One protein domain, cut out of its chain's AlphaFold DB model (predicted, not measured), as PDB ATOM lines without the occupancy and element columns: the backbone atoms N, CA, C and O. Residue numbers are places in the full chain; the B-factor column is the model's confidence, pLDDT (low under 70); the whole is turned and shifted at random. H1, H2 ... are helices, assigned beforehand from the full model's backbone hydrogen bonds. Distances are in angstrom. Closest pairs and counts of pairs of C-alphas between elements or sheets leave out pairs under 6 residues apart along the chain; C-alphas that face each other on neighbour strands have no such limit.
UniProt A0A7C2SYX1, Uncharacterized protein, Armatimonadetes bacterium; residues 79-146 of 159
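What this domain is: This is residues 79 to 146 of the 159 residues of an uncharacterized protein of Armatimonadetes bacterium (UniProt A0A7C2SYX1). Picture a small helical body with H3 nearest its middle: H4 folds back along H3 as a helical hairpin, H1 runs beside H3 at a small angle, and H2 starts close to H1 at Arg 93 and heads away from it nearly at a right angle. H5 continues past the far end of H4, and residues 139 to 146, the end of H5 and the tail after it, stick out as an arm. The printed part has 68 residues with five named helices, H1 to H5 in that order, and no named strand; the class is all helix. It is only just compact, close to loose, with a radius of gyration of the C-alphas of 12.9 A, and it spans 39 by 25 by 16 A.

How they stand to each other: Begin at H1, residues 82 to 89, and go through a tight link to H2, residues 93 to 99. These two touch, about perpendicular at 74 degrees; their closest C-alphas are those of Thr 86 and Arg 93, 6.1 A apart. A short link leads to H3, residues 106 to 117. H2 and H3 are near each other, with 5 pairs of C-alphas within 10 A. H1 and H3 only just touch, with 3 pairs of C-alphas within 8 A, at a shallow tilt of 19 degrees, the same way; look at Leu 85 and Ala 109, their closest C-alphas, 7.7 A apart. Next comes H4, residues 121 to 133, which touches H3 in a helical hairpin, at a shallow tilt of 28 degrees, opposite ways; the closest C-alphas are those of Val 117 and Lys 124, 5.1 A apart. H1 and H4 are only just apart, 8.1 A at the closest C-alphas. H5, residues 135 to 142, meets H4 only through their tight link and is near H3. In H1, H2, H3 and H4 every O i to N i+4 pair is within hydrogen-bond range; in H5 1 of 4 is, beside 2 of 5 O i to N i+3 pairs.

Where its parts are: Find C-alpha 82 at (319.544, 360.750, 219.583), where H1 begins. H3 runs 15.7 A from Trp 106 to Val 117. H4, the longest helix, starts at C-alpha 121, (340.074, 361.472, 213.596), and runs 19.0 A to Trp 133. H5 ends at C-alpha 142, (312.829, 373.241, 199.773).

The domain as a whole: The C-alphas farthest apart are those of Arg 119 and Arg 146, at 40.7 A. Without residues 139 to 146, which stand free, the body spans 29 by 27 by 16 A. The printed part has no cut and no long link. Look at the B-factor column: residues 135 to 146 are under 70, and the mean pLDDT of the printed part is 77.6.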
ATOM      1  N   ARG A  79     315.881 363.881 210.640       85.81
ATOM      2  CA  ARG A  79     316.244 363.860 212.065       85.81
ATOM      3  C   ARG A  79     317.321 362.829 212.342       85.81
ATOM      4  O   ARG A  79     317.302 361.738 211.779       85.81
ATOM      5  N   VAL A  80     318.205 363.162 213.275       86.62
ATOM      6  CA  VAL A  80     319.273 362.262 213.713       86.62
ATOM      7  C   VAL A  80     318.798 361.433 214.904       86.62
ATOM      8  O   VAL A  80     318.214 361.990 215.840       86.62
ATOM      9  N   PRO A  81     319.049 360.113 214.927       89.25
ATOM     10  CA  PRO A  81     318.774 359.304 216.103       89.25
ATOM     11  C   PRO A  81     319.611 359.775 217.300       89.25
ATOM     12  O   PRO A  81     320.841 359.726 217.284       89.25
ATOM     13  N   VAL A  82     318.926 360.201 218.363       89.50
ATOM     14  CA  VAL A  82     319.544 360.750 219.583       89.50
ATOM     15  C   VAL A  82     320.560 359.780 220.178       89.50
ATOM     16  O   VAL A  82     321.685 360.182 220.450       89.50
ATOM     17  N   LYS A  83     320.182 358.501 220.322       89.38
ATOM     18  CA  LYS A  83     321.032 357.459 220.919       89.38
ATOM     19  C   LYS A  83     322.358 357.304 220.170       89.38
ATOM     20  O   LYS A  83     323.413 357.279 220.799       89.38
ATOM     21  N   TRP A  84     322.297 357.263 218.840       90.81
ATOM     22  CA  TRP A  84     323.483 357.165 217.992       90.81
ATOM     23  C   TRP A  84     324.404 358.371 218.192       90.81
ATOM     24  O   TRP A  84     325.591 358.197 218.445       90.81
ATOM     25  N   LEU A  85     323.854 359.590 218.187       88.31
ATOM     26  CA  LEU A  85     324.666 360.794 218.350       88.31
ATOM     27  C   LEU A  85     325.283 360.902 219.753       88.31
ATOM     28  O   LEU A  85     326.437 361.299 219.882       88.31
ATOM     29  N   THR A  86     324.548 360.525 220.804       90.12
ATOM     30  CA  THR A  86     325.082 360.505 222.177       90.12
ATOM     31  C   THR A  86     326.214 359.500 222.343       90.12
ATOM     32  O   THR A  86     327.212 359.821 222.983       90.12
ATOM     33  N   GLN A  87     326.092 358.315 221.732       89.44
ATOM     34  CA  GLN A  87     327.141 357.291 221.752       89.44
ATOM     35  C   GLN A  87     328.371 357.755 220.970       89.44
ATOM     36  O   GLN A  87     329.485 357.659 221.472       89.44
ATOM     37  N   LEU A  88     328.162 358.335 219.786       87.38
ATOM     38  CA  LEU A  88     329.235 358.830 218.930       87.38
ATOM     39  C   LEU A  88     330.035 359.970 219.578       87.38
ATOM     40  O   LEU A  88     331.251 360.043 219.435       87.38
ATOM     41  N   LEU A  89     329.351 360.872 220.284       86.25
ATOM     42  CA  LEU A  89     329.974 362.016 220.948       86.25
ATOM     43  C   LEU A  89     330.469 361.706 222.369       86.25
ATOM     44  O   LEU A  89     331.146 362.552 222.954       86.25
ATOM     45  N   GLY A  90     330.111 360.550 222.937       88.44
ATOM     46  CA  GLY A  90     330.413 360.207 224.328       88.44
ATOM     47  C   GLY A  90     329.786 361.178 225.337       88.44
ATOM     48  O   GLY A  90     330.418 361.524 226.331       88.44
ATOM     49  N   ILE A  91     328.571 361.678 225.070       89.56
ATOM     50  CA  ILE A  91     327.867 362.628 225.950       89.56
ATOM     51  C   ILE A  91     326.487 362.117 226.349       89.56
ATOM     52  O   ILE A  91     325.840 361.377 225.610       89.56
ATOM     53  N   SER A  92     325.990 362.578 227.499       91.62
ATOM     54  CA  SER A  92     324.632 362.268 227.938       91.62
ATOM     55  C   SER A  92     323.572 362.925 227.043       91.62
ATOM     56  O   SER A  92     323.790 363.973 226.425       91.62
ATOM     57  N   ARG A  93     322.372 362.335 227.016       90.12
ATOM     58  CA  ARG A  93     321.212 362.881 226.293       90.12
ATOM     59  C   ARG A  93     320.834 364.286 226.773       90.12
ATOM     60  O   ARG A  93     320.503 365.140 225.957       90.12
ATOM     61  N   GLN A  94     320.922 364.534 228.077       90.25
ATOM     62  CA  GLN A  94     320.658 365.851 228.656       90.25
ATOM     63  C   GLN A  94     321.676 366.883 228.168       90.25
ATOM     64  O   GLN A  94     321.290 367.963 227.725       90.25
ATOM     65  N   ARG A  95     322.969 366.525 228.144       89.44
ATOM     66  CA  ARG A  95     324.010 367.404 227.603       89.44
ATOM     67  C   ARG A  95     323.790 367.689 226.121       89.44
ATOM     68  O   ARG A  95     323.976 368.819 225.686       89.44
ATOM     69  N   LEU A  96     323.354 366.693 225.354       88.75
ATOM     70  CA  LEU A  96     323.015 366.886 223.948       88.75
ATOM     71  C   LEU A  96     321.882 367.909 223.760       88.75
ATOM     72  O   LEU A  96     322.016 368.789 222.918       88.75
ATOM     73  N   TYR A  97     320.810 367.846 224.555       88.88
ATOM     74  CA  TYR A  97     319.712 368.821 224.463       88.88
ATOM     75  C   TYR A  97     320.084 370.225 224.943       88.88
ATOM     76  O   TYR A  97     319.543 371.197 224.427       88.88
ATOM     77  N   GLN A  98     321.039 370.349 225.867       88.38
ATOM     78  CA  GLN A  98     321.619 371.651 226.219       88.38
ATOM     79  C   GLN A  98     322.407 372.254 225.050       88.38
ATOM     80  O   GLN A  98     322.350 373.455 224.814       88.38
ATOM     81  N   LEU A  99     323.151 371.423 224.314       86.19
ATOM     82  CA  LEU A  99     323.958 371.868 223.173       86.19
ATOM     83  C   LEU A  99     323.119 372.114 221.912       86.19
ATOM     84  O   LEU A  99     323.505 372.911 221.060       86.19
ATOM     85  N   VAL A 100     321.999 371.403 221.779       85.38
ATOM     86  CA  VAL A 100     321.090 371.460 220.633       85.38
ATOM     87  C   VAL A 100     319.664 371.622 221.150       85.38
ATOM     88  O   VAL A 100     318.929 370.634 221.258       85.38
ATOM     89  N   PRO A 101     319.247 372.861 221.458       75.44
ATOM     90  CA  PRO A 101     317.873 373.114 221.843       75.44
ATOM     91  C   PRO A 101     316.928 372.850 220.660       75.44
ATOM     92  O   PRO A 101     317.197 373.198 219.499       75.44
ATOM     93  N   GLY A 102     315.799 372.206 220.961       80.19
ATOM     94  CA  GLY A 102     314.751 371.867 219.999       80.19
ATOM     95  C   GLY A 102     315.011 370.579 219.210       80.19
ATOM     96  O   GLY A 102     315.503 369.582 219.736       80.19
ATOM     97  N   SER A 103     314.621 370.566 217.933       80.06
ATOM     98  CA  SER A 103     314.745 369.378 217.085       80.06
ATOM     99  C   SER A 103     316.200 369.094 216.706       80.06
ATOM    100  O   SER A 103     316.940 369.985 216.274       80.06
ATOM    101  N   LEU A 104     316.590 367.824 216.845       86.19
ATOM    102  CA  LEU A 104     317.897 367.312 216.449       86.19
ATOM    103  C   LEU A 104     317.910 367.000 214.944       86.19
ATOM    104  O   LEU A 104     317.632 365.876 214.516       86.19
ATOM    105  N   THR A 105     318.181 368.028 214.142       87.88
ATOM    106  CA  THR A 105     318.315 367.922 212.683       87.88
ATOM    107  C   THR A 105     319.736 367.541 212.279       87.88
ATOM    108  O   THR A 105     320.683 367.674 213.059       87.88
ATOM    109  N   TRP A 106     319.891 367.089 211.035       84.12
ATOM    110  CA  TRP A 106     321.200 366.782 210.454       84.12
ATOM    111  C   TRP A 106     322.165 367.974 210.459       84.12
ATOM    112  O   TRP A 106     323.347 367.790 210.727       84.12
ATOM    113  N   GLU A 107     321.667 369.193 210.235       84.31
ATOM    114  CA  GLU A 107     322.478 370.420 210.274       84.31
ATOM    115  C   GLU A 107     323.066 370.662 211.666       84.31
ATOM    116  O   GLU A 107     324.277 370.804 211.816       84.31
ATOM    117  N   LYS A 108     322.227 370.613 212.710       87.12
ATOM    118  CA  LYS A 108     322.693 370.809 214.088       87.12
ATOM    119  C   LYS A 108     323.650 369.695 214.524       87.12
ATOM    120  O   LYS A 108     324.617 369.959 215.233       87.12
ATOM    121  N   ALA A 109     323.418 368.458 214.074       86.75
ATOM    122  CA  ALA A 109     324.334 367.348 214.325       86.75
ATOM    123  C   ALA A 109     325.695 367.543 213.630       86.75
ATOM    124  O   ALA A 109     326.722 367.298 214.258       86.75
ATOM    125  N   LEU A 110     325.722 368.037 212.384       87.56
ATOM    126  CA  LEU A 110     326.968 368.387 211.690       87.56
ATOM    127  C   LEU A 110     327.753 369.461 212.447       87.56
ATOM    128  O   LEU A 110     328.956 369.297 212.630       87.56
ATOM    129  N   THR A 111     327.088 370.509 212.943       86.44
ATOM    130  CA  THR A 111     327.740 371.554 213.749       86.44
ATOM    131  C   THR A 111     328.363 370.988 215.028       86.44
ATOM    132  O   THR A 111     329.460 371.386 215.418       86.44
ATOM    133  N   LEU A 112     327.697 370.039 215.697       86.88
ATOM    134  CA  LEU A 112     328.274 369.379 216.872       86.88
ATOM    135  C   LEU A 112     329.487 368.514 216.525       86.88
ATOM    136  O   LEU A 112     330.477 368.533 217.259       86.88
ATOM    137  N   LEU A 113     329.403 367.758 215.428       87.38
ATOM    138  CA  LEU A 113     330.495 366.911 214.960       87.38
ATOM    139  C   LEU A 113     331.710 367.750 214.569       87.38
ATOM    140  O   LEU A 113     332.816 367.421 214.980       87.38
ATOM    141  N   GLU A 114     331.507 368.869 213.874       85.94
ATOM    142  CA  GLU A 114     332.561 369.811 213.489       85.94
ATOM    143  C   GLU A 114     333.345 370.327 214.701       85.94
ATOM    144  O   GLU A 114     334.572 370.256 214.728       85.94
ATOM    145  N   ARG A 115     332.644 370.735 215.767       84.00
ATOM    146  CA  ARG A 115     333.271 371.198 217.022       84.00
ATOM    147  C   ARG A 115     334.108 370.123 217.718       84.00
ATOM    148  O   ARG A 115     334.974 370.442 218.530       84.00
ATOM    149  N   ARG A 116     333.826 368.847 217.454       80.69
ATOM    150  CA  ARG A 116     334.504 367.694 218.068       80.69
ATOM    151  C   ARG A 116     335.501 367.017 217.130       80.69
ATOM    152  O   ARG A 116     336.292 366.200 217.594       80.69
ATOM    153  N   VAL A 117     335.513 367.400 215.856       81.50
ATOM    154  CA  VAL A 117     336.310 366.772 214.800       81.50
ATOM    155  C   VAL A 117     337.812 366.887 215.056       81.50
ATOM    156  O   VAL A 117     338.559 365.949 214.797       81.50
ATOM    157  N   ASN A 118     338.242 368.001 215.656       71.81
ATOM    158  CA  ASN A 118     339.646 368.255 215.983       71.81
ATOM    159  C   ASN A 118     340.174 367.349 217.106       71.81
ATOM    160  O   ASN A 118     341.379 367.255 217.293       71.81
ATOM    161  N   ARG A 119     339.285 366.692 217.862       71.44
ATOM    162  CA  ARG A 119     339.649 365.826 218.994       71.44
ATOM    163  C   ARG A 119     339.588 364.335 218.661       71.44
ATOM    164  O   ARG A 119     340.005 363.534 219.486       71.44
ATOM    165  N   ASN A 120     339.038 363.948 217.504       75.31
ATOM    166  CA  ASN A 120     338.889 362.540 217.135       75.31
ATOM    167  C   ASN A 120     338.915 362.348 215.598       75.31
ATOM    168  O   ASN A 120     337.972 362.768 214.917       75.31
ATOM    169  N   PRO A 121     339.942 361.679 215.040       75.75
ATOM    170  CA  PRO A 121     340.074 361.472 213.596       75.75
ATOM    171  C   PRO A 121     338.949 360.610 212.999       75.75
ATOM    172  O   PRO A 121     338.545 360.846 211.862       75.75
ATOM    173  N   THR A 122     338.354 359.690 213.762       78.06
ATOM    174  CA  THR A 122     337.201 358.887 213.318       78.06
ATOM    175  C   THR A 122     335.967 359.762 213.080       78.06
ATOM    176  O   THR A 122     335.228 359.563 212.112       78.06
ATOM    177  N   LEU A 123     335.771 360.801 213.905       82.12
ATOM    178  CA  LEU A 123     334.701 361.783 213.697       82.12
ATOM    179  C   LEU A 123     334.934 362.622 212.440       82.12
ATOM    180  O   LEU A 123     333.964 363.061 211.827       82.12
ATOM    181  N   LYS A 124     336.192 362.816 212.027       84.00
ATOM    182  CA  LYS A 124     336.546 363.556 210.809       84.00
ATOM    183  C   LYS A 124     336.055 362.862 209.556       84.00
ATOM    184  O   LYS A 124     335.375 363.498 208.749       84.00
ATOM    185  N   THR A 125     336.321 361.568 209.428       83.81
ATOM    186  CA  THR A 125     335.854 360.769 208.288       83.81
ATOM    187  C   THR A 125     334.329 360.762 208.215       83.81
ATOM    188  O   THR A 125     333.748 361.010 207.157       83.81
ATOM    189  N   LEU A 126     333.666 360.574 209.359       83.81
ATOM    190  CA  LEU A 126     332.208 360.555 209.448       83.81
ATOM    191  C   LEU A 126     331.590 361.926 209.127       83.81
ATOM    192  O   LEU A 126     330.646 362.009 208.341       83.81
ATOM    193  N   TYR A 127     332.142 363.010 209.678       85.62
ATOM    194  CA  TYR A 127     331.715 364.379 209.382       85.62
ATOM    195  C   TYR A 127     331.851 364.698 207.890       85.62
ATOM    196  O   TYR A 127     330.912 365.226 207.296       85.62
ATOM    197  N   GLN A 128     332.974 364.341 207.258       85.81
ATOM    198  CA  GLN A 128     333.167 364.583 205.827       85.81
ATOM    199  C   GLN A 128     332.196 363.772 204.959       85.81
ATOM    200  O   GLN A 128     331.621 364.323 204.016       85.81
ATOM    201  N   ALA A 129     331.955 362.502 205.299       85.00
ATOM    202  CA  ALA A 129     330.972 361.668 204.611       85.00
ATOM    203  C   ALA A 129     329.564 362.284 204.692       85.00
ATOM    204  O   ALA A 129     328.910 362.499 203.668       85.00
ATOM    205  N   LEU A 130     329.128 362.673 205.896       83.88
ATOM    206  CA  LEU A 130     327.831 363.311 206.108       83.88
ATOM    207  C   LEU A 130     327.725 364.669 205.400       83.88
ATOM    208  O   LEU A 130     326.738 364.918 204.708       83.88
ATOM    209  N   LYS A 131     328.746 365.528 205.499       84.00
ATOM    210  CA  LYS A 131     328.779 366.842 204.832       84.00
ATOM    211  C   LYS A 131     328.674 366.723 203.312       84.00
ATOM    212  O   LYS A 131     328.060 367.575 202.680       84.00
ATOM    213  N   ARG A 132     329.217 365.656 202.716       82.25
ATOM    214  CA  ARG A 132     329.121 365.395 201.271       82.25
ATOM    215  C   ARG A 132     327.719 364.956 200.834       82.25
ATOM    216  O   ARG A 132     327.325 365.211 199.696       82.25
ATOM    217  N   TRP A 133     326.974 364.267 201.696       75.88
ATOM    218  CA  TRP A 133     325.691 363.648 201.334       75.88
ATOM    219  C   TRP A 133     324.465 364.475 201.747       75.88
ATOM    220  O   TRP A 133     323.480 364.507 201.011       75.88
ATOM    221  N   LEU A 134     324.528 365.186 202.874       70.88
ATOM    222  CA  LEU A 134     323.405 365.933 203.459       70.88
ATOM    223  C   LEU A 134     322.912 367.162 202.663       70.88
ATOM    224  O   LEU A 134     321.700 367.387 202.657       70.88
ATOM    225  N   PRO A 135     323.741 367.927 201.922       63.25
ATOM    226  CA  PRO A 135     323.249 369.023 201.079       63.25
ATOM    227  C   PRO A 135     322.233 368.559 200.022       63.25
ATOM    228  O   PRO A 135     321.321 369.302 199.661       63.25
ATOM    229  N   LYS A 136     322.326 367.293 199.587       55.69
ATOM    230  CA  LYS A 136     321.378 366.672 198.648       55.69
ATOM    231  C   LYS A 136     320.011 366.372 199.285       55.69
ATOM    232  O   LYS A 136     319.024 366.248 198.567       55.69
ATOM    233  N   ILE A 137     319.935 366.296 200.616       52.28
ATOM    234  CA  ILE A 137     318.699 366.058 201.381       52.28
ATOM    235  C   ILE A 137     317.909 367.363 201.576       52.28
ATOM    236  O   ILE A 137     316.687 367.370 201.430       52.28
ATOM    237  N   ALA A 138     318.589 368.489 201.818       44.12
ATOM    238  CA  ALA A 138     317.946 369.792 202.023       44.12
ATOM    239  C   ALA A 138     317.302 370.370 200.742       44.12
ATOM    240  O   ALA A 138     316.267 371.040 200.808       44.12
ATOM    241  N   GLN A 139     317.863 370.081 199.561       41.78
ATOM    242  CA  GLN A 139     317.289 370.513 198.278       41.78
ATOM    243  C   GLN A 139     315.990 369.769 197.914       41.78
ATOM    244  O   GLN A 139     315.122 370.357 197.274       41.78
ATOM    245  N   GLY A 140     315.796 368.529 198.380       39.88
ATOM    246  CA  GLY A 140     314.546 367.785 198.175       39.88
ATOM    247  C   GLY A 140     313.353 368.336 198.970       39.88
ATOM    248  O   GLY A 140     312.218 368.223 198.519       39.88
ATOM    249  N   GLN A 141     313.597 368.985 200.117       43.38
ATOM    250  CA  GLN A 141     312.537 369.561 200.959       43.38
ATOM    251  C   GLN A 141     312.158 371.002 200.572       43.38
ATOM    252  O   GLN A 141     310.987 371.374 200.660       43.38
ATOM    253  N   LYS A 142     313.108 371.825 200.097       40.53
ATOM    254  CA  LYS A 142     312.829 373.241 199.773       40.53
ATOM    255  C   LYS A 142     311.965 373.451 198.521       40.53
ATOM    256  O   LYS A 142     311.339 374.501 198.401       40.53
ATOM    257  N   VAL A 143     311.884 372.481 197.607       38.78
ATOM    258  CA  VAL A 143     311.182 372.670 196.319       38.78
ATOM    259  C   VAL A 143     309.652 372.554 196.432       38.78
ATOM    260  O   VAL A 143     308.947 373.150 195.619       38.78
ATOM    261  N   GLN A 144     309.092 371.873 197.441       43.97
ATOM    262  CA  GLN A 144     307.635 371.633 197.495       43.97
ATOM    263  C   GLN A 144     306.860 372.431 198.553       43.97
ATOM    264  O   GLN A 144     305.672 372.681 198.348       43.97
ATOM    265  N   GLY A 145     307.514 372.949 199.600       34.19
ATOM    266  CA  GLY A 145     306.858 373.825 200.586       34.19
ATOM    267  C   GLY A 145     306.311 375.134 199.991       34.19
ATOM    268  O   GLY A 145     305.342 375.687 200.502       34.19
ATOM    269  N   ARG A 146     306.868 375.602 198.864       36.69
ATOM    270  CA  ARG A 146     306.413 376.828 198.181       36.69
ATOM    271  C   ARG A 146     305.267 376.627 197.186       36.69
ATOM    272  O   ARG A 146     304.598 377.601 196.859       36.69
TER     273      ARG A 146